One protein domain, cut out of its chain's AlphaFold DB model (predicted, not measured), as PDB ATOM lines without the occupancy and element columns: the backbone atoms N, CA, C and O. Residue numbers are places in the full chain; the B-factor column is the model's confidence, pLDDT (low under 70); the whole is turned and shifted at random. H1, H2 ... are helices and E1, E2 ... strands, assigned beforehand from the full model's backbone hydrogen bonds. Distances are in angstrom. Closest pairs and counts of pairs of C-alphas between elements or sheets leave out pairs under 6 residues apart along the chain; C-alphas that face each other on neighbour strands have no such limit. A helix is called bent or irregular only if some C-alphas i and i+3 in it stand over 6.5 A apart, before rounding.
ATOM      1  N   GLN A   8      46.940  45.982  29.793       75.25
ATOM      2  CA  GLN A   8      46.410  46.345  31.107       75.25
ATOM      3  C   GLN A   8      45.887  47.787  31.153       75.25
ATOM      4  O   GLN A   8      44.811  48.041  31.688       75.25
ATOM      5  N   ALA A   9      46.605  48.739  30.546       81.44
ATOM      6  CA  ALA A   9      46.146  50.122  30.473       81.44
ATOM      7  C   ALA A   9      44.946  50.282  29.533       81.44
ATOM      8  O   ALA A   9      44.142  51.186  29.738       81.44
ATOM      9  N   LEU A  10      44.811  49.443  28.500       82.69
ATOM     10  CA  LEU A  10      43.637  49.455  27.625       82.69
ATOM     11  C   LEU A  10      42.389  48.952  28.361       82.69
ATOM     12  O   LEU A  10      41.346  49.595  28.264       82.69
ATOM     13  N   ALA A  11      42.524  47.872  29.137       79.50
ATOM     14  CA  ALA A  11      41.432  47.238  29.878       79.50
ATOM     15  C   ALA A  11      40.805  48.121  30.976       79.50
ATOM     16  O   ALA A  11      39.684  47.866  31.409       79.50
ATOM     17  N   GLN A  12      41.509  49.170  31.406       84.56
ATOM     18  CA  GLN A  12      41.044  50.127  32.419       84.56
ATOM     19  C   GLN A  12      40.421  51.399  31.816       84.56
ATOM     20  O   GLN A  12      39.960  52.286  32.536       84.56
ATOM     21  N   VAL A  13      40.426  51.554  30.488       87.06
ATOM     22  CA  VAL A  13      39.925  52.773  29.836       87.06
ATOM     23  C   VAL A  13      38.397  52.757  29.813       87.06
ATOM     24  O   VAL A  13      37.828  51.797  29.309       87.06
ATOM     25  N   PRO A  14      37.696  53.830  30.222       89.69
ATOM     26  CA  PRO A  14      36.234  53.856  30.177       89.69
ATOM     27  C   PRO A  14      35.668  53.557  28.781       89.69
ATOM     28  O   PRO A  14      36.176  54.080  27.783       89.69
ATOM     29  N   THR A  15      34.563  52.810  28.710       90.19
ATOM     30  CA  THR A  15      33.900  52.379  27.463       90.19
ATOM     31  C   THR A  15      33.687  53.521  26.465       90.19
ATOM     32  O   THR A  15      34.055  53.418  25.296       90.19
ATOM     33  N   ARG A  16      33.184  54.678  26.923       90.31
ATOM     34  CA  ARG A  16      32.998  55.877  26.075       90.31
ATOM     35  C   ARG A  16      34.301  56.354  25.428       90.31
ATOM     36  O   ARG A  16      34.295  56.852  24.302       90.31
ATOM     37  N   THR A  17      35.417  56.232  26.137       91.88
ATOM     38  CA  THR A  17      36.742  56.607  25.638       91.88
ATOM     39  C   THR A  17      37.269  55.571  24.649       91.88
ATOM     40  O   THR A  17      37.871  55.969  23.653       91.88
ATOM     41  N   LEU A  18      37.027  54.275  24.878       91.31
ATOM     42  CA  LEU A  18      37.361  53.214  23.920       91.31
ATOM     43  C   LEU A  18      36.596  53.387  22.604       91.31
ATOM     44  O   LEU A  18      37.235  53.464  21.558       91.31
ATOM     45  N   ARG A  19      35.273  53.589  22.655       92.62
ATOM     46  CA  ARG A  19      34.445  53.834  21.457       92.62
ATOM     47  C   ARG A  19      34.940  55.039  20.648       92.62
ATOM     48  O   ARG A  19      35.213  54.925  19.462       92.62
ATOM     49  N   ARG A  20      35.236  56.167  21.310       94.62
ATOM     50  CA  ARG A  20      35.828  57.348  20.642       94.62
ATOM     51  C   ARG A  20      37.200  57.087  20.020       94.62
ATOM     52  O   ARG A  20      37.598  57.795  19.095       94.62
ATOM     53  N   ARG A  21      37.981  56.154  20.571       93.75
ATOM     54  CA  ARG A  21      39.265  55.748  19.982       93.75
ATOM     55  C   ARG A  21      39.045  54.849  18.775       93.75
ATOM     56  O   ARG A  21      39.741  55.068  17.790       93.75
ATOM     57  N   GLN A  22      38.083  53.928  18.832       94.94
ATOM     58  CA  GLN A  22      37.660  53.135  17.678       94.94
ATOM     59  C   GLN A  22      37.192  54.021  16.532       94.94
ATOM     60  O   GLN A  22      37.701  53.866  15.432       94.94
ATOM     61  N   ASP A  23      36.343  55.020  16.795       97.06
ATOM     62  CA  ASP A  23      35.874  55.955  15.764       97.06
ATOM     63  C   ASP A  23      37.045  56.618  15.024       97.06
ATOM     64  O   ASP A  23      37.141  56.597  13.797       97.06
ATOM     65  N   LYS A  24      38.010  57.143  15.790       95.69
ATOM     66  CA  LYS A  24      39.221  57.764  15.238       95.69
ATOM     67  C   LYS A  24      40.113  56.761  14.511       95.69
ATOM     68  O   LYS A  24      40.731  57.127  13.513       95.69
ATOM     69  N   ALA A  25      40.237  55.544  15.035       95.31
ATOM     70  CA  ALA A  25      41.051  54.493  14.442       95.31
ATOM     71  C   ALA A  25      40.456  54.045  13.105       95.31
ATOM     72  O   ALA A  25      41.185  54.062  12.119       95.31
ATOM     73  N   LEU A  26      39.150  53.773  13.056       97.38
ATOM     74  CA  LEU A  26      38.414  53.408  11.848       97.38
ATOM     75  C   LEU A  26      38.503  54.504  10.795       97.38
ATOM     76  O   LEU A  26      38.976  54.251   9.696       97.38
ATOM     77  N   ALA A  27      38.133  55.742  11.138       96.19
ATOM     78  CA  ALA A  27      38.161  56.845  10.181       96.19
ATOM     79  C   ALA A  27      39.575  57.099   9.633       96.19
ATOM     80  O   ALA A  27      39.741  57.547   8.499       96.19
ATOM     81  N   ARG A  28      40.618  56.859  10.433       95.25
ATOM     82  CA  ARG A  28      42.008  56.956   9.976       95.25
ATOM     83  C   ARG A  28      42.396  55.768   9.098       95.25
ATOM     84  O   ARG A  28      42.939  56.000   8.029       95.25
ATOM     85  N   TYR A  29      42.129  54.541   9.533       96.25
ATOM     86  CA  TYR A  29      42.481  53.321   8.807       96.25
ATOM     87  C   TYR A  29      41.761  53.258   7.454       96.25
ATOM     88  O   TYR A  29      42.399  53.073   6.425       96.25
ATOM     89  N   LEU A  30      40.461  53.564   7.420       96.69
ATOM     90  CA  LEU A  30      39.685  53.629   6.185       96.69
ATOM     91  C   LEU A  30      40.285  54.615   5.172       96.69
ATOM     92  O   LEU A  30      40.421  54.280   4.003       96.69
ATOM     93  N   ARG A  31      40.676  55.819   5.613       95.25
ATOM     94  CA  ARG A  31      41.196  56.871   4.719       95.25
ATOM     95  C   ARG A  31      42.660  56.686   4.335       95.25
ATOM     96  O   ARG A  31      43.018  56.915   3.187       95.25
ATOM     97  N   GLU A  32      43.511  56.358   5.302       94.69
ATOM     98  CA  GLU A  32      44.968  56.359   5.127       94.69
ATOM     99  C   GLU A  32      45.540  54.983   4.765       94.69
ATOM    100  O   GLU A  32      46.661  54.931   4.262       94.69
ATOM    101  N   GLU A  33      44.796  53.898   5.007       94.19
ATOM    102  CA  GLU A  33      45.209  52.522   4.698       94.19
ATOM    103  C   GLU A  33      44.314  51.907   3.622       94.19
ATOM    104  O   GLU A  33      44.776  51.712   2.505       94.19
ATOM    105  N   LEU A  34      43.032  51.653   3.909       95.38
ATOM    106  CA  LEU A  34      42.152  50.923   2.986       95.38
ATOM    107  C   LEU A  34      41.946  51.676   1.669       95.38
ATOM    108  O   LEU A  34      42.377  51.211   0.621       95.38
ATOM    109  N   TYR A  35      41.340  52.862   1.710       96.38
ATOM    110  CA  TYR A  35      41.046  53.642   0.504       96.38
ATOM    111  C   TYR A  35      42.320  54.096  -0.223       96.38
ATOM    112  O   TYR A  35      42.375  54.161  -1.451       96.38
ATOM    113  N   ALA A  36      43.374  54.402   0.535       95.12
ATOM    114  CA  ALA A  36      44.638  54.841  -0.035       95.12
ATOM    115  C   ALA A  36      45.379  53.692  -0.734       95.12
ATOM    116  O   ALA A  36      45.832  53.843  -1.872       95.12
ATOM    117  N   LEU A  37      45.521  52.552  -0.058       95.12
ATOM    118  CA  LEU A  37      46.489  51.518  -0.415       95.12
ATOM    119  C   LEU A  37      45.836  50.241  -0.960       95.12
ATOM    120  O   LEU A  37      46.553  49.426  -1.523       95.12
ATOM    121  N   SER A  38      44.518  50.053  -0.860       95.19
ATOM    122  CA  SER A  38      43.812  48.951  -1.528       95.19
ATOM    123  C   SER A  38      43.083  49.456  -2.778       95.19
ATOM    124  O   SER A  38      42.051  50.125  -2.670       95.19
ATOM    125  N   PRO A  39      43.560  49.112  -3.992       94.06
ATOM    126  CA  PRO A  39      42.819  49.387  -5.221       94.06
ATOM    127  C   PRO A  39      41.419  48.765  -5.227       94.06
ATOM    128  O   PRO A  39      40.505  49.332  -5.819       94.06
ATOM    129  N   HIS A  40      41.251  47.614  -4.566       94.56
ATOM    130  CA  HIS A  40      39.964  46.942  -4.439       94.56
ATOM    131  C   HIS A  40      38.978  47.766  -3.607       94.56
ATOM    132  O   HIS A  40      37.928  48.126  -4.131       94.56
ATOM    133  N   TYR A  41      39.326  48.134  -2.367       96.62
ATOM    134  CA  TYR A  41      38.404  48.904  -1.525       96.62
ATOM    135  C   TYR A  41      38.143  50.303  -2.051       96.62
ATOM    136  O   TYR A  41      37.027  50.784  -1.912       96.62
ATOM    137  N   ARG A  42      39.126  50.952  -2.686       96.44
ATOM    138  CA  ARG A  42      38.879  52.230  -3.362       96.44
ATOM    139  C   ARG A  42      37.762  52.094  -4.395       96.44
ATOM    140  O   ARG A  42      36.786  52.821  -4.312       96.44
ATOM    141  N   ARG A  43      37.858  51.101  -5.286       96.81
ATOM    142  CA  ARG A  43      36.827  50.837  -6.299       96.81
ATOM    143  C   ARG A  43      35.467  50.529  -5.671       96.81
ATOM    144  O   ARG A  43      34.487  51.153  -6.042       96.81
ATOM    145  N   VAL A  44      35.428  49.615  -4.698       97.19
ATOM    146  CA  VAL A  44      34.194  49.206  -4.003       97.19
ATOM    147  C   VAL A  44      33.514  50.398  -3.317       97.19
ATOM    148  O   VAL A  44      32.297  50.548  -3.388       97.19
ATOM    149  N   LEU A  45      34.288  51.274  -2.673       97.94
ATOM    150  CA  LEU A  45      33.766  52.464  -2.001       97.94
ATOM    151  C   LEU A  45      33.321  53.542  -3.001       97.94
ATOM    152  O   LEU A  45      32.277  54.156  -2.789       97.94
ATOM    153  N   ASP A  46      34.063  53.741  -4.093       97.50
ATOM    154  CA  ASP A  46      33.717  54.691  -5.157       97.50
ATOM    155  C   ASP A  46      32.429  54.276  -5.889       97.50
ATOM    156  O   ASP A  46      31.537  55.101  -6.088       97.50
ATOM    157  N   GLU A  47      32.296  52.992  -6.236       97.81
ATOM    158  CA  GLU A  47      31.097  52.415  -6.864       97.81
ATOM    159  C   GLU A  47      29.871  52.507  -5.946       97.81
ATOM    160  O   GLU A  47      28.765  52.781  -6.411       97.81
ATOM    161  N   ALA A  48      30.070  52.359  -4.633       97.19
ATOM    162  CA  ALA A  48      29.032  52.569  -3.626       97.19
ATOM    163  C   ALA A  48      28.745  54.059  -3.333       97.19
ATOM    164  O   ALA A  48      27.876  54.370  -2.517       97.19
ATOM    165  N   GLY A  49      29.463  54.999  -3.961       97.31
ATOM    166  CA  GLY A  49      29.288  56.440  -3.756       97.31
ATOM    167  C   GLY A  49      29.723  56.939  -2.371       97.31
ATOM    168  O   GLY A  49      29.245  57.977  -1.902       97.31
ATOM    169  N   VAL A  50      30.614  56.213  -1.691       97.25
ATOM    170  CA  VAL A  50      31.062  56.526  -0.330       97.25
ATOM    171  C   VAL A  50      32.175  57.575  -0.344       97.25
ATOM    172  O   VAL A  50      33.315  57.308  -0.715       97.25
ATOM    173  N   ASP A  51      31.899  58.763   0.201       95.88
ATOM    174  CA  ASP A  51      32.956  59.722   0.544       95.88
ATOM    175  C   ASP A  51      33.598  59.351   1.892       95.88
ATOM    176  O   ASP A  51      33.107  59.721   2.964       95.88
ATOM    177  N   VAL A  52      34.748  58.671   1.848       95.12
ATOM    178  CA  VAL A  52      35.497  58.224   3.041       95.12
ATOM    179  C   VAL A  52      35.885  59.353   4.005       95.12
ATOM    180  O   VAL A  52      36.201  59.097   5.167       95.12
ATOM    181  N   ARG A  53      35.859  60.623   3.574       93.69
ATOM    182  CA  ARG A  53      36.123  61.787   4.445       93.69
ATOM    183  C   ARG A  53      34.949  62.106   5.366       93.69
ATOM    184  O   ARG A  53      35.144  62.803   6.368       93.69
ATOM    185  N   ARG A  54      33.748  61.632   5.025       96.31
ATOM    186  CA  ARG A  54      32.525  61.815   5.814       96.31
ATOM    187  C   ARG A  54      32.355  60.748   6.889       96.31
ATOM    188  O   ARG A  54      31.703  61.044   7.881       96.31
ATOM    189  N   VAL A  55      33.000  59.590   6.744       96.75
ATOM    190  CA  VAL A  55      33.008  58.523   7.755       96.75
ATOM    191  C   VAL A  55      33.713  59.019   9.022       96.75
ATOM    192  O   VAL A  55      34.909  59.332   9.021       96.75
ATOM    193  N   ARG A  56      32.957  59.145  10.112       95.75
ATOM    194  CA  ARG A  56      33.407  59.642  11.417       95.75
ATOM    195  C   ARG A  56      33.749  58.524  12.387       95.75
ATOM    196  O   ARG A  56      34.595  58.758  13.252       95.75
ATOM    197  N   GLY A  57      33.128  57.356  12.259       95.88
ATOM    198  CA  GLY A  57      33.382  56.256  13.177       95.88
ATOM    199  C   GLY A  57      32.488  55.042  12.977       95.88
ATOM    200  O   GLY A  57      31.950  54.825  11.896       95.88
ATOM    201  N   VAL A  58      32.367  54.239  14.035       95.50
ATOM    202  CA  VAL A  58      31.705  52.923  14.006       95.50
ATOM    203  C   VAL A  58      30.233  53.042  13.603       95.50
ATOM    204  O   VAL A  58      29.720  52.183  12.900       95.50
ATOM    205  N   GLY A  59      29.565  54.133  13.993       95.12
ATOM    206  CA  GLY A  59      28.157  54.375  13.654       95.12
ATOM    207  C   GLY A  59      27.870  54.534  12.156       95.12
ATOM    208  O   GLY A  59      26.725  54.379  11.754       95.12
ATOM    209  N   ASP A  60      28.888  54.803  11.334       96.94
ATOM    210  CA  ASP A  60      28.733  54.942   9.883       96.94
ATOM    211  C   ASP A  60      28.955  53.614   9.134       96.94
ATOM    212  O   ASP A  60      28.744  53.560   7.922       96.94
ATOM    213  N   LEU A  61      29.381  52.542   9.825       96.56
ATOM    214  CA  LEU A  61      29.694  51.253   9.195       96.56
ATOM    215  C   LEU A  61      28.493  50.667   8.455       96.56
ATOM    216  O   LEU A  61      28.669  50.168   7.352       96.56
ATOM    217  N   ALA A  62      27.278  50.795   8.994       95.81
ATOM    218  CA  ALA A  62      26.061  50.280   8.364       95.81
ATOM    219  C   ALA A  62      25.845  50.789   6.923       95.81
ATOM    220  O   ALA A  62      25.222  50.096   6.122       95.81
ATOM    221  N   GLY A  63      26.376  51.973   6.588       95.31
ATOM    222  CA  GLY A  63      26.322  52.555   5.243       95.31
ATOM    223  C   GLY A  63      27.483  52.166   4.323       95.31
ATOM    224  O   GLY A  63      27.537  52.644   3.193       95.31
ATOM    225  N   LEU A  64      28.430  51.350   4.791       97.19
ATOM    226  CA  LEU A  64      29.552  50.850   3.997       97.19
ATOM    227  C   LEU A  64      29.244  49.452   3.439       97.19
ATOM    228  O   LEU A  64      28.568  48.670   4.115       97.19
ATOM    229  N   PRO A  65      29.767  49.113   2.247       97.00
ATOM    230  CA  PRO A  65      29.583  47.793   1.652       97.00
ATOM    231  C   PRO A  65      30.178  46.685   2.531       97.00
ATOM    232  O   PRO A  65      31.166  46.896   3.240       97.00
ATOM    233  N   LEU A  66      29.549  45.511   2.475       97.25
ATOM    234  CA  LEU A  66      30.031  44.291   3.118       97.25
ATOM    235  C   LEU A  66      31.069  43.597   2.237       97.25
ATOM    236  O   LEU A  66      31.058  43.755   1.017       97.25
ATOM    237  N   THR A  67      31.924  42.802   2.874       96.06
ATOM    238  CA  THR A  67      32.805  41.848   2.191       96.06
ATOM    239  C   THR A  67      32.313  40.436   2.489       96.06
ATOM    240  O   THR A  67      32.198  40.056   3.657       96.06
ATOM    241  N   GLU A  68      32.037  39.651   1.453       92.56
ATOM    242  CA  GLU A  68      31.569  38.271   1.577       92.56
ATOM    243  C   GLU A  68      32.737  37.274   1.576       92.56
ATOM    244  O   GLU A  68      33.846  37.563   1.116       92.56
ATOM    245  N   HIS A  69      32.486  36.051   2.052       86.44
ATOM    246  CA  HIS A  69      33.469  34.964   1.970       86.44
ATOM    247  C   HIS A  69      33.889  34.680   0.517       86.44
ATOM    248  O   HIS A  69      35.076  34.542   0.231       86.44
ATOM    249  N   ALA A  70      32.928  34.705  -0.411       86.69
ATOM    250  CA  ALA A  70      33.175  34.474  -1.832       86.69
ATOM    251  C   ALA A  70      34.110  35.524  -2.465       86.69
ATOM    252  O   ALA A  70      34.915  35.179  -3.330       86.69
ATOM    253  N   ASP A  71      34.056  36.788  -2.021       88.69
ATOM    254  CA  ASP A  71      34.947  37.843  -2.529       88.69
ATOM    255  C   ASP A  71      36.411  37.535  -2.193       88.69
ATOM    256  O   ASP A  71      37.324  37.740  -3.003       88.69
ATOM    257  N   LEU A  72      36.614  37.020  -0.981       83.25
ATOM    258  CA  LEU A  72      37.909  36.678  -0.419       83.25
ATOM    259  C   LEU A  72      38.490  35.400  -1.020       83.25
ATOM    260  O   LEU A  72      39.684  35.376  -1.320       83.25
ATOM    261  N   GLU A  73      37.667  34.375  -1.234       81.12
ATOM    262  CA  GLU A  73      38.078  33.146  -1.923       81.12
ATOM    263  C   GLU A  73      38.443  33.405  -3.385       81.12
ATOM    264  O   GLU A  73      39.455  32.903  -3.873       81.12
ATOM    265  N   ALA A  74      37.646  34.221  -4.082       83.56
ATOM    266  CA  ALA A  74      37.868  34.493  -5.494       83.56
ATOM    267  C   ALA A  74      39.167  35.273  -5.738       83.56
ATOM    268  O   ALA A  74      39.846  35.041  -6.740       83.56
ATOM    269  N   ASN A  75      39.506  36.230  -4.864       83.38
ATOM    270  CA  ASN A  75      40.647  37.125  -5.069       83.38
ATOM    271  C   ASN A  75      41.337  37.535  -3.750       83.38
ATOM    272  O   ASN A  75      41.311  38.717  -3.388       83.38
ATOM    273  N   PRO A  76      42.019  36.620  -3.042       80.00
ATOM    274  CA  PRO A  76      42.635  36.909  -1.741       80.00
ATOM    275  C   PRO A  76      43.666  38.050  -1.790       80.00
ATOM    276  O   PRO A  76      43.801  38.825  -0.843       80.00
ATOM    277  N   GLN A  77      44.355  38.220  -2.919       83.19
ATOM    278  CA  GLN A  77      45.349  39.270  -3.143       83.19
ATOM    279  C   GLN A  77      44.776  40.697  -3.126       83.19
ATOM    280  O   GLN A  77      45.515  41.653  -2.891       83.19
ATOM    281  N   ASN A  78      43.469  40.859  -3.360       88.94
ATOM    282  CA  ASN A  78      42.812  42.169  -3.362       88.94
ATOM    283  C   ASN A  78      42.764  42.813  -1.968       88.94
ATOM    284  O   ASN A  78      42.613  44.032  -1.849       88.94
ATOM    285  N   PHE A  79      42.913  41.998  -0.925       88.56
ATOM    286  CA  PHE A  79      42.827  42.412   0.472       88.56
ATOM    287  C   PHE A  79      44.195  42.747   1.084       88.56
ATOM    288  O   PHE A  79      44.258  43.162   2.244       88.56
ATOM    289  N   ILE A  80      45.264  42.647   0.282       89.19
ATOM    290  CA  ILE A  80      46.609  43.115   0.618       89.19
ATOM    291  C   ILE A  80      46.722  44.596   0.261       89.19
ATOM    292  O   ILE A  80      46.451  45.006  -0.870       89.19
ATOM    293  N   LEU A  81      47.176  45.403   1.212       92.44
ATOM    294  CA  LEU A  81      47.493  46.807   0.993       92.44
ATOM    295  C   LEU A  81      48.760  46.950   0.143       92.44
ATOM    296  O   LEU A  81      49.806  46.381   0.446       92.44
ATOM    297  N   GLN A  82      48.673  47.772  -0.898       90.31
ATOM    298  CA  GLN A  82      49.717  48.009  -1.890       90.31
ATOM    299  C   GLN A  82      50.210  49.462  -1.783       90.31
ATOM    300  O   GLN A  82      49.691  50.358  -2.461       90.31
ATOM    301  N   PRO A  83      51.190  49.754  -0.909       89.19
ATOM    302  CA  PRO A  83      51.662  51.115  -0.718       89.19
ATOM    303  C   PRO A  83      52.419  51.628  -1.948       89.19
ATOM    304  O   PRO A  83      53.424  51.058  -2.364       89.19
ATOM    305  N   THR A  84      51.983  52.768  -2.490       89.12
ATOM    306  CA  THR A  84      52.712  53.489  -3.543       89.12
ATOM    307  C   THR A  84      53.062  54.909  -3.091       89.12
ATOM    308  O   THR A  84      52.269  55.546  -2.388       89.12
ATOM    309  N   PRO A  85      54.207  55.478  -3.527       87.50
ATOM    310  CA  PRO A  85      54.565  56.856  -3.192       87.50
ATOM    311  C   PRO A  85      53.514  57.890  -3.616       87.50
ATOM    312  O   PRO A  85      53.414  58.953  -3.008       87.50
ATOM    313  N   HIS A  86      52.741  57.610  -4.670       89.31
ATOM    314  CA  HIS A  86      51.630  58.462  -5.084       89.31
ATOM    315  C   HIS A  86      50.494  58.402  -4.057       89.31
ATOM    316  O   HIS A  86      50.214  59.421  -3.429       89.31
ATOM    317  N   ALA A  87      49.925  57.219  -3.808       90.38
ATOM    318  CA  ALA A  87      48.799  57.055  -2.890       90.38
ATOM    319  C   ALA A  87      49.100  57.590  -1.479       90.38
ATOM    320  O   ALA A  87      48.278  58.268  -0.864       90.38
ATOM    321  N   MET A  88      50.319  57.353  -0.983       90.62
ATOM    322  CA  MET A  88      50.768  57.878   0.309       90.62
ATOM    323  C   MET A  88      50.830  59.414   0.315       90.62
ATOM    324  O   MET A  88      50.417  60.056   1.282       90.62
ATOM    325  N   ARG A  89      51.337  60.037  -0.758       88.69
ATOM    326  CA  ARG A  89      51.382  61.504  -0.875       88.69
ATOM    327  C   ARG A  89      49.993  62.113  -0.989       88.69
ATOM    328  O   ARG A  89      49.780  63.193  -0.443       88.69
ATOM    329  N   GLU A  90      49.065  61.437  -1.641       90.50
ATOM    330  CA  GLU A  90      47.705  61.928  -1.820       90.50
ATOM    331  C   GLU A  90      46.894  61.826  -0.521       90.50
ATOM    332  O   GLU A  90      46.411  62.835  -0.008       90.50
ATOM    333  N   HIS A  91      46.830  60.638   0.082       91.81
ATOM    334  CA  HIS A  91      45.827  60.349   1.109       91.81
ATOM    335  C   HIS A  91      46.325  60.426   2.554       91.81
ATOM    336  O   HIS A  91      45.520  60.626   3.464       91.81
ATOM    337  N   TRP A  92      47.630  60.282   2.816       92.19
ATOM    338  CA  TRP A  92      48.102  60.259   4.204       92.19
ATOM    339  C   TRP A  92      47.987  61.614   4.899       92.19
ATOM    340  O   TRP A  92      48.242  62.673   4.313       92.19
ATOM    341  N   GLY A  93      47.694  61.572   6.199       89.88
ATOM    342  CA  GLY A  93      47.698  62.746   7.057       89.88
ATOM    343  C   GLY A  93      49.079  63.400   7.171       89.88
ATOM    344  O   GLY A  93      50.127  62.749   7.081       89.88
ATOM    345  N   PHE A  94      49.081  64.710   7.429       90.19
ATOM    346  CA  PHE A  94      50.293  65.530   7.550       90.19
ATOM    347  C   PHE A  94      51.316  64.947   8.536       90.19
ATOM    348  O   PHE A  94      52.497  64.838   8.217       90.19
ATOM    349  N   THR A  95      50.867  64.500   9.710       87.94
ATOM    350  CA  THR A  95      51.752  63.964  10.755       87.94
ATOM    351  C   THR A  95      52.509  62.719  10.309       87.94
ATOM    352  O   THR A  95      53.649  62.514  10.718       87.94
ATOM    353  N   ARG A  96      51.896  61.879   9.467       88.88
ATOM    354  CA  ARG A  96      52.515  60.642   8.977       88.88
ATOM    355  C   ARG A  96      53.550  60.939   7.896       88.88
ATOM    356  O   ARG A  96      54.646  60.389   7.938       88.88
ATOM    357  N   LYS A  97      53.231  61.871   6.993       90.88
ATOM    358  CA  LYS A  97      54.169  62.398   5.989       90.88
ATOM    359  C   LYS A  97      55.384  63.049   6.653       90.88
ATOM    360  O   LYS A  97      56.512  62.737   6.288       90.88
ATOM    361  N   LEU A  98      55.158  63.881   7.673       90.12
ATOM    362  CA  LEU A  98      56.227  64.522   8.438       90.12
ATOM    363  C   LEU A  98      57.107  63.492   9.160       90.12
ATOM    364  O   LEU A  98      58.326  63.586   9.095       90.12
ATOM    365  N   ALA A  99      56.509  62.482   9.802       87.31
ATOM    366  CA  ALA A  99      57.263  61.419  10.465       87.31
ATOM    367  C   ALA A  99      58.134  60.615   9.483       87.31
ATOM    368  O   ALA A  99      59.275  60.289   9.806       87.31
ATOM    369  N   LEU A 100      57.619  60.328   8.283       88.50
ATOM    370  CA  LEU A 100      58.382  59.654   7.233       88.50
ATOM    371  C   LEU A 100      59.547  60.524   6.739       88.50
ATOM    372  O   LEU A 100      60.657  60.021   6.596       88.50
ATOM    373  N   ALA A 101      59.315  61.826   6.539       88.94
ATOM    374  CA  ALA A 101      60.345  62.769   6.108       88.94
ATOM    375  C   ALA A 101      61.464  62.931   7.153       88.94
ATOM    376  O   ALA A 101      62.638  62.807   6.817       88.94
ATOM    377  N   LEU A 102      61.107  63.139   8.427       92.06
ATOM    378  CA  LEU A 102      62.072  63.274   9.528       92.06
ATOM    379  C   LEU A 102      62.848  61.978   9.794       92.06
ATOM    380  O   LEU A 102      64.000  62.023  10.215       92.06
ATOM    381  N   GLY A 103      62.222  60.822   9.568       87.19
ATOM    382  CA  GLY A 103      62.848  59.518   9.769       87.19
ATOM    383  C   GLY A 103      63.739  59.043   8.614       87.19
ATOM    384  O   GLY A 103      64.415  58.020   8.766       87.19
ATOM    385  N   GLY A 104      63.741  59.753   7.480       89.94
ATOM    386  CA  GLY A 104      64.590  59.478   6.320       89.94
ATOM    387  C   GLY A 104      64.506  58.032   5.817       89.94
ATOM    388  O   GLY A 104      63.454  57.387   5.850       89.94
ATOM    389  N   GLU A 105      65.639  57.491   5.366       87.12
ATOM    390  CA  GLU A 105      65.705  56.135   4.805       87.12
ATOM    391  C   GLU A 105      65.290  55.043   5.791       87.12
ATOM    392  O   GLU A 105      64.634  54.081   5.392       87.12
ATOM    393  N   ARG A 106      65.613  55.194   7.081       85.81
ATOM    394  CA  ARG A 106      65.258  54.206   8.113       85.81
ATOM    395  C   ARG A 106      63.745  54.066   8.250       85.81
ATOM    396  O   ARG A 106      63.238  52.948   8.289       85.81
ATOM    397  N   ALA A 107      63.017  55.184   8.283       83.88
ATOM    398  CA  ALA A 107      61.557  55.153   8.319       83.88
ATOM    399  C   ALA A 107      60.962  54.602   7.016       83.88
ATOM    400  O   ALA A 107      59.999  53.840   7.069       83.88
ATOM    401  N   GLY A 108      61.557  54.920   5.861       84.75
ATOM    402  CA  GLY A 108      61.149  54.356   4.572       84.75
ATOM    403  C   GLY A 108      61.356  52.840   4.470       84.75
ATOM    404  O   GLY A 108      60.481  52.133   3.976       84.75
ATOM    405  N   GLN A 109      62.481  52.321   4.966       83.19
ATOM    406  CA  GLN A 109      62.751  50.879   5.029       83.19
ATOM    407  C   GLN A 109      61.807  50.168   6.001       83.19
ATOM    408  O   GLN A 109      61.221  49.155   5.635       83.19
ATOM    409  N   ALA A 110      61.614  50.713   7.208       82.69
ATOM    410  CA  ALA A 110      60.685  50.149   8.185       82.69
ATOM    411  C   ALA A 110      59.244  50.120   7.656       82.69
ATOM    412  O   ALA A 110      58.523  49.155   7.888       82.69
ATOM    413  N   LEU A 111      58.842  51.159   6.915       85.94
ATOM    414  CA  LEU A 111      57.549  51.187   6.250       85.94
ATOM    415  C   LEU A 111      57.432  50.058   5.226       85.94
ATOM    416  O   LEU A 111      56.492  49.285   5.324       85.94
ATOM    417  N   ARG A 112      58.375  49.948   4.279       84.06
ATOM    418  CA  ARG A 112      58.346  48.905   3.237       84.06
ATOM    419  C   ARG A 112      58.265  47.504   3.836       84.06
ATOM    420  O   ARG A 112      57.356  46.764   3.482       84.06
ATOM    421  N   ARG A 113      59.104  47.220   4.838       80.94
ATOM    422  CA  ARG A 113      59.086  45.948   5.574       80.94
ATOM    423  C   ARG A 113      57.723  45.611   6.160       80.94
ATOM    424  O   ARG A 113      57.331  44.455   6.151       80.94
ATOM    425  N   GLY A 114      56.975  46.603   6.641       82.25
ATOM    426  CA  GLY A 114      55.639  46.384   7.194       82.25
ATOM    427  C   GLY A 114      54.596  45.895   6.178       82.25
ATOM    428  O   GLY A 114      53.583  45.349   6.595       82.25
ATOM    429  N   TYR A 115      54.815  46.078   4.874       85.62
ATOM    430  CA  TYR A 115      53.898  45.624   3.816       85.62
ATOM    431  C   TYR A 115      54.489  44.480   2.973       85.62
ATOM    432  O   TYR A 115      53.825  43.994   2.063       85.62
ATOM    433  N   GLU A 116      55.715  44.034   3.267       79.69
ATOM    434  CA  GLU A 116      56.315  42.852   2.636       79.69
ATOM    435  C   GLU A 116      55.524  41.597   3.025       79.69
ATOM    436  O   GLU A 116      55.183  41.396   4.200       79.69
ATOM    437  N   LEU A 117      55.222  40.755   2.033       76.12
ATOM    438  CA  LEU A 117      54.526  39.493   2.252       76.12
ATOM    439  C   LEU A 117      55.424  38.515   3.005       76.12
ATOM    440  O   LEU A 117      56.583  38.295   2.661       76.12
ATOM    441  N   ALA A 118      54.848  37.862   4.007       66.00
ATOM    442  CA  ALA A 118      55.514  36.838   4.794       66.00
ATOM    443  C   ALA A 118      55.868  35.584   3.971       66.00
ATOM    444  O   ALA A 118      56.657  34.772   4.437       66.00
ATOM    445  N   SER A 119      55.338  35.430   2.748       52.53
ATOM    446  CA  SER A 119      55.618  34.307   1.838       52.53
ATOM    447  C   SER A 119      57.072  34.219   1.345       52.53
ATOM    448  O   SER A 119      57.422  33.241   0.690       52.53
ATOM    449  N   GLU A 120      57.910  35.220   1.632       44.22
ATOM    450  CA  GLU A 120      59.368  35.176   1.420       44.22
ATOM    451  C   GLU A 120      60.137  34.561   2.611       44.22
ATOM    452  O   GLU A 120      61.350  34.365   2.544       44.22
ATOM    453  N   PHE A 315      34.149  36.103  24.754       91.75
ATOM    454  CA  PHE A 315      35.485  36.316  24.212       91.75
ATOM    455  C   PHE A 315      35.853  37.798  24.281       91.75
ATOM    456  O   PHE A 315      35.140  38.648  23.744       91.75
ATOM    457  N   ILE A 316      36.967  38.116  24.938       91.38
ATOM    458  CA  ILE A 316      37.433  39.490  25.120       91.38
ATOM    459  C   ILE A 316      38.012  39.999  23.800       91.38
ATOM    460  O   ILE A 316      39.016  39.496  23.292       91.38
ATOM    461  N   VAL A 317      37.384  41.036  23.258       92.00
ATOM    462  CA  VAL A 317      37.735  41.627  21.968       92.00
ATOM    463  C   VAL A 317      38.850  42.666  22.143       92.00
ATOM    464  O   VAL A 317      39.024  43.270  23.204       92.00
ATOM    465  N   HIS A 318      39.622  42.903  21.081       90.88
ATOM    466  CA  HIS A 318      40.695  43.900  21.028       90.88
ATOM    467  C   HIS A 318      40.234  45.171  20.289       90.88
ATOM    468  O   HIS A 318      40.463  45.296  19.081       90.88
ATOM    469  N   PRO A 319      39.586  46.136  20.977       91.81
ATOM    470  CA  PRO A 319      38.938  47.276  20.326       91.81
ATOM    471  C   PRO A 319      39.917  48.259  19.674       91.81
ATOM    472  O   PRO A 319      39.506  49.127  18.915       91.81
ATOM    473  N   ASP A 320      41.210  48.181  19.976       91.44
ATOM    474  CA  ASP A 320      42.250  48.980  19.328       91.44
ATOM    475  C   ASP A 320      42.776  48.364  18.021       91.44
ATOM    476  O   ASP A 320      43.432  49.069  17.254       91.44
ATOM    477  N   LEU A 321      42.488  47.083  17.770       92.00
ATOM    478  CA  LEU A 321      42.995  46.312  16.630       92.00
ATOM    479  C   LEU A 321      41.897  45.909  15.637       92.00
ATOM    480  O   LEU A 321      42.178  45.744  14.450       92.00
ATOM    481  N   CYS A 322      40.652  45.793  16.096       94.25
ATOM    482  CA  CYS A 322      39.510  45.450  15.254       94.25
ATOM    483  C   CYS A 322      38.202  46.075  15.755       94.25
ATOM    484  O   CYS A 322      38.106  46.594  16.876       94.25
ATOM    485  N   ILE A 323      37.188  46.000  14.900       96.44
ATOM    486  CA  ILE A 323      35.787  46.249  15.227       96.44
ATOM    487  C   ILE A 323      35.015  44.978  14.903       96.44
ATOM    488  O   ILE A 323      35.175  44.424  13.817       96.44
ATOM    489  N   LEU A 324      34.174  44.557  15.843       96.75
ATOM    490  CA  LEU A 324      33.137  43.568  15.601       96.75
ATOM    491  C   LEU A 324      31.779  44.268  15.611       96.75
ATOM    492  O   LEU A 324      31.504  45.073  16.507       96.75
ATOM    493  N   GLU A 325      30.952  43.956  14.626       97.25
ATOM    494  CA  GLU A 325      29.529  44.277  14.587       97.25
ATOM    495  C   GLU A 325      28.738  42.974  14.744       97.25
ATOM    496  O   GLU A 325      29.197  41.912  14.323       97.25
ATOM    497  N   ILE A 326      27.549  43.067  15.335       98.00
ATOM    498  CA  ILE A 326      26.536  42.018  15.237       98.00
ATOM    499  C   ILE A 326      25.441  42.579  14.342       98.00
ATOM    500  O   ILE A 326      24.922  43.659  14.639       98.00
ATOM    501  N   ILE A 327      25.131  41.896  13.246       97.50
ATOM    502  CA  ILE A 327      24.130  42.340  12.275       97.50
ATOM    503  C   ILE A 327      22.992  41.335  12.160       97.50
ATOM    504  O   ILE A 327      23.155  40.140  12.406       97.50
ATOM    505  N   ASP A 328      21.835  41.825  11.747       96.56
ATOM    506  CA  ASP A 328      20.771  40.977  11.232       96.56
ATOM    507  C   ASP A 328      21.150  40.547   9.795       96.56
ATOM    508  O   ASP A 328      21.452  41.412   8.965       96.56
ATOM    509  N   PRO A 329      21.193  39.235   9.487       94.38
ATOM    510  CA  PRO A 329      21.692  38.733   8.206       94.38
ATOM    511  C   PRO A 329      20.754  39.009   7.020       94.38
ATOM    512  O   PRO A 329      21.200  38.890   5.877       94.38
ATOM    513  N   ASP A 330      19.493  39.374   7.276       93.12
ATOM    514  CA  ASP A 330      18.489  39.672   6.252       93.12
ATOM    515  C   ASP A 330      18.456  41.173   5.934       93.12
ATOM    516  O   ASP A 330      18.413  41.577   4.772       93.12
ATOM    517  N   THR A 331      18.504  42.023   6.965       95.38
ATOM    518  CA  THR A 331      18.471  43.490   6.799       95.38
ATOM    519  C   THR A 331      19.855  44.116   6.634       95.38
ATOM    520  O   THR A 331      19.969  45.268   6.203       95.38
ATOM    521  N   LEU A 332      20.909  43.379   7.000       94.62
ATOM    522  CA  LEU A 332      22.308  43.813   7.020       94.62
ATOM    523  C   LEU A 332      22.584  45.012   7.947       94.62
ATOM    524  O   LEU A 332      23.635  45.659   7.862       94.62
ATOM    525  N   GLN A 333      21.639  45.309   8.844       96.56
ATOM    526  CA  GLN A 333      21.745  46.386   9.822       96.56
ATOM    527  C   GLN A 333      22.305  45.875  11.154       96.56
ATOM    528  O   GLN A 333      21.997  44.751  11.560       96.56
ATOM    529  N   PRO A 334      23.096  46.694  11.871       96.31
ATOM    530  CA  PRO A 334      23.543  46.357  13.216       96.31
ATOM    531  C   PRO A 334      22.367  46.169  14.177       96.31
ATOM    532  O   PRO A 334      21.435  46.977  14.196       96.31
ATOM    533  N   VAL A 335      22.445  45.144  15.024       96.62
ATOM    534  CA  VAL A 335      21.489  44.933  16.118       96.62
ATOM    535  C   VAL A 335      21.948  45.640  17.396       96.62
ATOM    536  O   VAL A 335      23.088  46.095  17.524       96.62
ATOM    537  N   ALA A 336      21.039  45.755  18.366       94.75
ATOM    538  CA  ALA A 336      21.352  46.334  19.664       94.75
ATOM    539  C   ALA A 336      22.360  45.476  20.455       94.75
ATOM    540  O   ALA A 336      22.491  44.270  20.256       94.75
ATOM    541  N   GLU A 337      23.061  46.108  21.398       93.44
ATOM    542  CA  GLU A 337      24.016  45.426  22.279       93.44
ATOM    543  C   GLU A 337      23.365  44.210  22.972       93.44
ATOM    544  O   GLU A 337      22.206  44.271  23.390       93.44
ATOM    545  N   GLY A 338      24.095  43.094  23.051       93.38
ATOM    546  CA  GLY A 338      23.615  41.836  23.637       93.38
ATOM    547  C   GLY A 338      22.562  41.063  22.828       93.38
ATOM    548  O   GLY A 338      22.134  40.003  23.278       93.38
ATOM    549  N   HIS A 339      22.131  41.558  21.662       95.81
ATOM    550  CA  HIS A 339      21.168  40.846  20.817       95.81
ATOM    551  C   HIS A 339      21.873  39.874  19.868       95.81
ATOM    552  O   HIS A 339      22.980  40.170  19.406       95.81
ATOM    553  N   PRO A 340      21.249  38.724  19.564       96.69
ATOM    554  CA  PRO A 340      21.830  37.754  18.658       96.69
ATOM    555  C   PRO A 340      21.904  38.272  17.222       96.69
ATOM    556  O   PRO A 340      21.067  39.066  16.794       96.69
ATOM    557  N   GLY A 341      22.879  37.769  16.473       96.94
ATOM    558  CA  GLY A 341      23.034  38.085  15.057       96.94
ATOM    559  C   GLY A 341      24.322  37.525  14.468       96.94
ATOM    560  O   GLY A 341      25.080  36.820  15.140       96.94
ATOM    561  N   GLU A 342      24.571  37.853  13.207       97.44
ATOM    562  CA  GLU A 342      25.789  37.480  12.500       97.44
ATOM    563  C   GLU A 342      26.968  38.371  12.907       97.44
ATOM    564  O   GLU A 342      26.841  39.595  12.987       97.44
ATOM    565  N   VAL A 343      28.130  37.761  13.133       96.81
ATOM    566  CA  VAL A 343      29.370  38.467  13.460       96.81
ATOM    567  C   VAL A 343      30.006  39.025  12.187       96.81
ATOM    568  O   VAL A 343      30.308  38.295  11.238       96.81
ATOM    569  N   VAL A 344      30.273  40.328  12.189       97.38
ATOM    570  CA  VAL A 344      30.951  41.038  11.101       97.38
ATOM    571  C   VAL A 344      32.234  41.676  11.617       97.38
ATOM    572  O   VAL A 344      32.246  42.335  12.656       97.38
ATOM    573  N   TYR A 345      33.326  41.489  10.883       96.50
ATOM    574  CA  TYR A 345      34.671  41.911  11.257       96.50
ATOM    575  C   TYR A 345      35.173  43.075  10.398       96.50
ATOM    576  O   TYR A 345      35.120  43.036   9.172       96.50
ATOM    577  N   SER A 346      35.759  44.089  11.035       97.00
ATOM    578  CA  SER A 346      36.574  45.104  10.362       97.00
ATOM    579  C   SER A 346      37.938  45.240  11.034       97.00
ATOM    580  O   SER A 346      38.043  45.432  12.249       97.00
ATOM    581  N   SER A 347      38.995  45.203  10.230       94.50
ATOM    582  CA  SER A 347      40.360  45.472  10.674       94.50
ATOM    583  C   SER A 347      40.556  46.953  11.019       94.50
ATOM    584  O   SER A 347      40.003  47.836  10.363       94.50
ATOM    585  N   LEU A 348      41.393  47.237  12.021       95.25
ATOM    586  CA  LEU A 348      41.922  48.582  12.298       95.25
ATOM    587  C   LEU A 348      43.442  48.688  12.117       95.25
ATOM    588  O   LEU A 348      44.009  49.763  12.348       95.25
ATOM    589  N   ALA A 349      44.108  47.587  11.764       91.25
ATOM    590  CA  ALA A 349      45.566  47.518  11.758       91.25
ATOM    591  C   ALA A 349      46.176  46.591  10.695       91.25
ATOM    592  O   ALA A 349      47.307  46.832  10.303       91.25
ATOM    593  N   ALA A 350      45.467  45.564  10.216       90.25
ATOM    594  CA  ALA A 350      46.022  44.579   9.283       90.25
ATOM    595  C   ALA A 350      46.508  45.206   7.963       90.25
ATOM    596  O   ALA A 350      45.944  46.198   7.498       90.25
ATOM    597  N   HIS A 351      47.513  44.609   7.326       90.56
ATOM    598  CA  HIS A 351      47.993  45.033   6.005       90.56
ATOM    599  C   HIS A 351      47.787  43.975   4.916       90.56
ATOM    600  O   HIS A 351      47.581  44.341   3.766       90.56
ATOM    601  N   GLY A 352      47.826  42.684   5.236       82.56
ATOM    602  CA  GLY A 352      47.647  41.595   4.270       82.56
ATOM    603  C   GLY A 352      46.205  41.100   4.160       82.56
ATOM    604  O   GLY A 352      45.750  40.751   3.074       82.56
ATOM    605  N   ARG A 353      45.462  41.125   5.273       80.94
ATOM    606  CA  ARG A 353      44.022  40.812   5.338       80.94
ATOM    607  C   ARG A 353      43.258  42.015   5.864       80.94
ATOM    608  O   ARG A 353      42.630  41.988   6.925       80.94
ATOM    609  N   ALA A 354      43.396  43.115   5.138       91.62
ATOM    610  CA  ALA A 354      42.796  44.390   5.478       91.62
ATOM    611  C   ALA A 354      41.293  44.357   5.162       91.62
ATOM    612  O   ALA A 354      40.844  44.919   4.174       91.62
ATOM    613  N   LEU A 355      40.520  43.630   5.968       93.81
ATOM    614  CA  LEU A 355      39.095  43.405   5.738       93.81
ATOM    615  C   LEU A 355      38.236  44.542   6.312       93.81
ATOM    616  O   LEU A 355      38.468  44.986   7.439       93.81
ATOM    617  N   LEU A 356      37.231  44.979   5.552       97.12
ATOM    618  CA  LEU A 356      36.200  45.933   5.962       97.12
ATOM    619  C   LEU A 356      34.837  45.247   5.901       97.12
ATOM    620  O   LEU A 356      34.464  44.705   4.863       97.12
ATOM    621  N   ARG A 357      34.110  45.285   7.020       97.31
ATOM    622  CA  ARG A 357      32.794  44.661   7.212       97.31
ATOM    623  C   ARG A 357      32.679  43.270   6.584       97.31
ATOM    624  O   ARG A 357      31.762  42.973   5.823       97.31
ATOM    625  N   TYR A 358      33.651  42.427   6.902       96.25
ATOM    626  CA  TYR A 358      33.696  41.044   6.473       96.25
ATOM    627  C   TYR A 358      32.704  40.191   7.251       96.25
ATOM    628  O   TYR A 358      32.756  40.143   8.482       96.25
ATOM    629  N   ARG A 359      31.826  39.502   6.531       95.44
ATOM    630  CA  ARG A 359      30.882  38.543   7.098       95.44
ATOM    631  C   ARG A 359      31.596  37.247   7.441       95.44
ATOM    632  O   ARG A 359      32.068  36.531   6.562       95.44
ATOM    633  N   THR A 360      31.675  36.956   8.734       91.50
ATOM    634  CA  THR A 360      32.369  35.757   9.229       91.50
ATOM    635  C   THR A 360      31.587  34.473   8.967       91.50
ATOM    636  O   THR A 360      32.157  33.389   9.042       91.50
ATOM    637  N   GLY A 361      30.281  34.584   8.688       91.94
ATOM    638  CA  GLY A 361      29.390  33.436   8.606       91.94
ATOM    639  C   GLY A 361      29.117  32.779   9.962       91.94
ATOM    640  O   GLY A 361      28.618  31.658   9.986       91.94
ATOM    641  N   GLU A 362      29.417  33.444  11.081       92.25
ATOM    642  CA  GLU A 362      29.091  32.969  12.426       92.25
ATOM    643  C   GLU A 362      27.932  33.734  13.053       92.25
ATOM    644  O   GLU A 362      27.806  34.948  12.923       92.25
ATOM    645  N   TRP A 363      27.114  33.007  13.803       95.00
ATOM    646  CA  TRP A 363      26.027  33.512  14.619       95.00
ATOM    647  C   TRP A 363      26.440  33.575  16.088       95.00
ATOM    648  O   TRP A 363      26.796  32.554  16.682       95.00
ATOM    649  N   ALA A 364      26.319  34.752  16.695       95.31
ATOM    650  CA  ALA A 364      26.536  34.977  18.116       95.31
ATOM    651  C   ALA A 364      25.202  35.001  18.864       95.31
ATOM    652  O   ALA A 364      24.418  35.927  18.691       95.31
ATOM    653  N   GLU A 365      24.941  34.023  19.734       93.19
ATOM    654  CA  GLU A 365      23.644  33.918  20.429       93.19
ATOM    655  C   GLU A 365      23.372  35.023  21.454       93.19
ATOM    656  O   GLU A 365      22.225  35.412  21.652       93.19
ATOM    657  N   SER A 366      24.416  35.531  22.105       91.75
ATOM    658  CA  SER A 366      24.308  36.630  23.075       91.75
ATOM    659  C   SER A 366      24.923  37.932  22.547       91.75
ATOM    660  O   SER A 366      25.217  38.843  23.321       91.75
ATOM    661  N   GLY A 367      25.172  38.008  21.236       94.50
ATOM    662  CA  GLY A 367      25.705  39.195  20.573       94.50
ATOM    663  C   GLY A 367      27.071  39.663  21.084       94.50
ATOM    664  O   GLY A 367      27.954  38.868  21.408       94.50
ATOM    665  N   LEU A 368      27.240  40.985  21.126       95.12
ATOM    666  CA  LEU A 368      28.427  41.698  21.602       95.12
ATOM    667  C   LEU A 368      28.010  42.643  22.731       95.12
ATOM    668  O   LEU A 368      27.031  43.374  22.578       95.12
ATOM    669  N   VAL A 369      28.761  42.662  23.833       92.81
ATOM    670  CA  VAL A 369      28.470  43.466  25.032       92.81
ATOM    671  C   VAL A 369      29.685  44.307  25.423       92.81
ATOM    672  O   VAL A 369      30.811  43.832  25.390       92.81
ATOM    673  N   TRP A 370      29.472  45.565  25.804       89.38
ATOM    674  CA  TRP A 370      30.486  46.552  26.209       89.38
ATOM    675  C   TRP A 370      30.417  46.929  27.693       89.38
ATOM    676  O   TRP A 370      31.125  47.839  28.145       89.38
ATOM    677  N   THR A 371      29.524  46.278  28.434       74.56
ATOM    678  CA  THR A 371      29.288  46.550  29.850       74.56
ATOM    679  C   THR A 371      30.546  46.218  30.662       74.56
ATOM    680  O   THR A 371      31.003  45.077  30.607       74.56
ATOM    681  N   PRO A 372      31.119  47.188  31.405       73.06
ATOM    682  CA  PRO A 372      32.258  46.922  32.273       73.06
ATOM    683  C   PRO A 372      31.907  45.904  33.359       73.06
ATOM    684  O   PRO A 372      30.844  45.997  33.973       73.06
ATOM    685  N   ASP A 373      32.821  44.985  33.637       67.06
ATOM    686  CA  ASP A 373      32.708  44.002  34.713       67.06
ATOM    687  C   ASP A 373      33.964  44.017  35.603       67.06
ATOM    688  O   ASP A 373      34.862  44.851  35.447       67.06
ATOM    689  N   SER A 374      34.045  43.082  36.555       61.44
ATOM    690  CA  SER A 374      35.222  42.911  37.421       61.44
ATOM    691  C   SER A 374      36.517  42.609  36.656       61.44
ATOM    692  O   SER A 374      37.596  42.681  37.237       61.44
ATOM    693  N   ASN A 375      36.424  42.267  35.372       54.72
ATOM    694  CA  ASN A 375      37.539  41.908  34.506       54.72
ATOM    695  C   ASN A 375      37.904  43.032  33.511       54.72
ATOM    696  O   ASN A 375      38.854  42.866  32.744       54.72
ATOM    697  N   GLY A 376      37.195  44.170  33.511       69.31
ATOM    698  CA  GLY A 376      37.559  45.373  32.756       69.31
ATOM    699  C   GLY A 376      36.414  46.002  31.962       69.31
ATOM    700  O   GLY A 376      35.246  45.673  32.126       69.31
ATOM    701  N   SER A 377      36.756  46.951  31.091       81.06
ATOM    702  CA  SER A 377      35.816  47.708  30.242       81.06
ATOM    703  C   SER A 377      35.791  47.257  28.776       81.06
ATOM    704  O   SER A 377      35.266  47.961  27.905       81.06
ATOM    705  N   LEU A 378      36.439  46.129  28.481       89.81
ATOM    706  CA  LEU A 378      36.616  45.640  27.120       89.81
ATOM    707  C   LEU A 378      35.348  44.945  26.609       89.81
ATOM    708  O   LEU A 378      34.659  44.288  27.387       89.81
ATOM    709  N   PRO A 379      35.054  45.063  25.304       92.81
ATOM    710  CA  PRO A 379      33.925  44.372  24.710       92.81
ATOM    711  C   PRO A 379      34.092  42.851  24.749       92.81
ATOM    712  O   PRO A 379      35.200  42.331  24.597       92.81
ATOM    713  N   ARG A 380      32.968  42.156  24.898       92.38
ATOM    714  CA  ARG A 380      32.854  40.702  24.979       92.38
ATOM    715  C   ARG A 380      31.914  40.193  23.900       92.38
ATOM    716  O   ARG A 380      30.747  40.583  23.869       92.38
ATOM    717  N   LEU A 381      32.427  39.345  23.018       94.44
ATOM    718  CA  LEU A 381      31.629  38.604  22.045       94.44
ATOM    719  C   LEU A 381      31.024  37.364  22.719       94.44
ATOM    720  O   LEU A 381      31.663  36.775  23.588       94.44
ATOM    721  N   SER A 382      29.817  36.965  22.314       92.00
ATOM    722  CA  SER A 382      29.156  35.731  22.752       92.00
ATOM    723  C   SER A 382      30.117  34.543  22.775       92.00
ATOM    724  O   SER A 382      30.830  34.297  21.806       92.00
ATOM    725  N   SER A 383      30.087  33.768  23.855       88.81
ATOM    726  CA  SER A 383      30.808  32.493  23.931       88.81
ATOM    727  C   SER A 383      30.116  31.358  23.188       88.81
ATOM    728  O   SER A 383      30.714  30.312  22.953       88.81
ATOM    729  N   ARG A 384      28.834  31.550  22.867       89.69
ATOM    730  CA  ARG A 384      28.032  30.634  22.063       89.69
ATOM    731  C   ARG A 384      28.022  31.163  20.640       89.69
ATOM    732  O   ARG A 384      27.249  32.073  20.315       89.69
ATOM    733  N   LEU A 385      28.975  30.655  19.866       90.44
ATOM    734  CA  LEU A 385      29.149  30.922  18.446       90.44
ATOM    735  C   LEU A 385      28.828  29.645  17.682       90.44
ATOM    736  O   LEU A 385      29.239  28.558  18.089       90.44
ATOM    737  N   ARG A 386      28.095  29.779  16.584       89.75
ATOM    738  CA  ARG A 386      27.758  28.663  15.697       89.75
ATOM    739  C   ARG A 386      27.793  29.118  14.242       89.75
ATOM    740  O   ARG A 386      27.562  30.300  13.993       89.75
ATOM    741  N   PRO A 387      28.011  28.221  13.274       89.62
ATOM    742  CA  PRO A 387      27.873  28.570  11.865       89.62
ATOM    743  C   PRO A 387      26.472  29.128  11.564       89.62
ATOM    744  O   PRO A 387      25.467  28.567  12.004       89.62
ATOM    745  N   LEU A 388      26.401  30.229  10.813       86.25
ATOM    746  CA  LEU A 388      25.154  30.861  10.367       86.25
ATOM    747  C   LEU A 388      24.367  29.932   9.437       86.25
ATOM    748  O   LEU A 388      23.144  29.838   9.523       86.25
ATOM    749  N   LYS A 389      25.083  29.237   8.551       78.06
ATOM    750  CA  LYS A 389      24.553  28.159   7.716       78.06
ATOM    751  C   LYS A 389      25.292  26.872   8.079       78.06
ATOM    752  O   LYS A 389      26.511  26.924   8.245       78.06
ATOM    753  N   PRO A 390      24.596  25.730   8.204       57.06
ATOM    754  CA  PRO A 390      25.273  24.452   8.365       57.06
ATOM    755  C   PRO A 390      26.195  24.217   7.164       57.06
ATOM    756  O   PRO A 390      25.836  24.556   6.032       57.06
ATOM    757  N   ALA A 391      27.383  23.665   7.414       49.12
ATOM    758  CA  ALA A 391      28.271  23.250   6.337       49.12
ATOM    759  C   ALA A 391      27.514  22.275   5.415       49.12
ATOM    760  O   ALA A 391      26.753  21.439   5.921       49.12
TER     761      ALA A 391
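What this domain is: This is residues 8 to 120 and 315 to 391 of the 398 residues of an uncharacterized protein of Planctomycetes bacterium (UniProt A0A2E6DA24). A long helix, H2, runs through the middle; a small, strongly twisted sheet of four strands packs along it with E1 and E2, and short helices gather round its later end. Beyond H7, on the side away from the sheet, the bent helix H8 folds back as a V whose turn, residues 101 to 106, sticks out. The printed part has 190 residues, with eight named helices followed by four named strands; the sheet's order is E1 - E2 - E3 - E4, all antiparallel. The class is mixed, helices and strands, and the whole is compact, with a radius of gyration of the C-alphas of 17.5 A and spans of 49 by 40 by 36 A.

Where its parts are: H1 is residues 8 to 11, beginning at C-alpha 8 (46.410, 46.345, 31.107). H2, residues 15 to 37, is 30.6 A long, with a kink of 28 degrees near residue 30; it is only just irregular, C-alphas 32 and 35 being 6.6 A apart. H3 is residues 39 to 47. H4, residues 58 to 63, is irregular, with C-alphas 59 and 62 7.0 A apart. H5 is residues 69 to 74, H6 76 to 79 and H7 85 to 91. H8, residues 94 to 115, was assigned as one helix by its hydrogen bonds but is bent, C-alphas 102 and 105 being 9.3 A apart; its arms are H8a, 94 to 102, and H8b, 105 to 115, 15.8 A long. E1 is residues 322 to 327, 16.0 A; E2 341 to 347, 19.3 A; E3 358 to 364, 15.0 A; E4 385 to 387, ending at C-alpha 387 (27.873, 28.570, 11.865).

How they stand to each other: H1 touches no helix. H2, the hub, touches H4 (Asp 23 and Val 58, closest C-alphas 5.4 A), H7 (Ala 36 and Ala 87, 5.5 A) and, only at the corner, H3 (Tyr 35 and Arg 42, 4.7 A). H2 is on the sheet, making two layers, a helix layer and a sheet; H4 and H5 only graze it. H3 and H6 only just touch, with 3 pairs of C-alphas within 8 A. H8a and H8b only just touch, only at the corner, at a steep tilt of 57 degrees. The strands form a meander, each the antiparallel neighbour of the one before, in three hairpins: N 325 and O 344 are 2.9 A apart, N 343 and O 362 2.8 A, N 363 and O 386 2.8 A, within hydrogen-bond range. Every O i to N i+4 pair is within range in H3, H5, H7 and H8a, against 16 of 19 in H2, 6 of 7 in H8b and 0 of 2 in H4, where 2 of 3 O i to N i+3 pairs are; H1 and H6 are too short for such a pair.

The domain as a whole: The C-alphas farthest apart, of Leu 102 and Pro 390, are 53.5 A apart. Residues 121 to 314 are not printed, and C-alphas 120 and 315 are 33.0 A apart. The links E1 to E2 and E3 to E4 are long. pLDDT is under 70 at residues 118 to 120, 373 to 376 and 390 to 391.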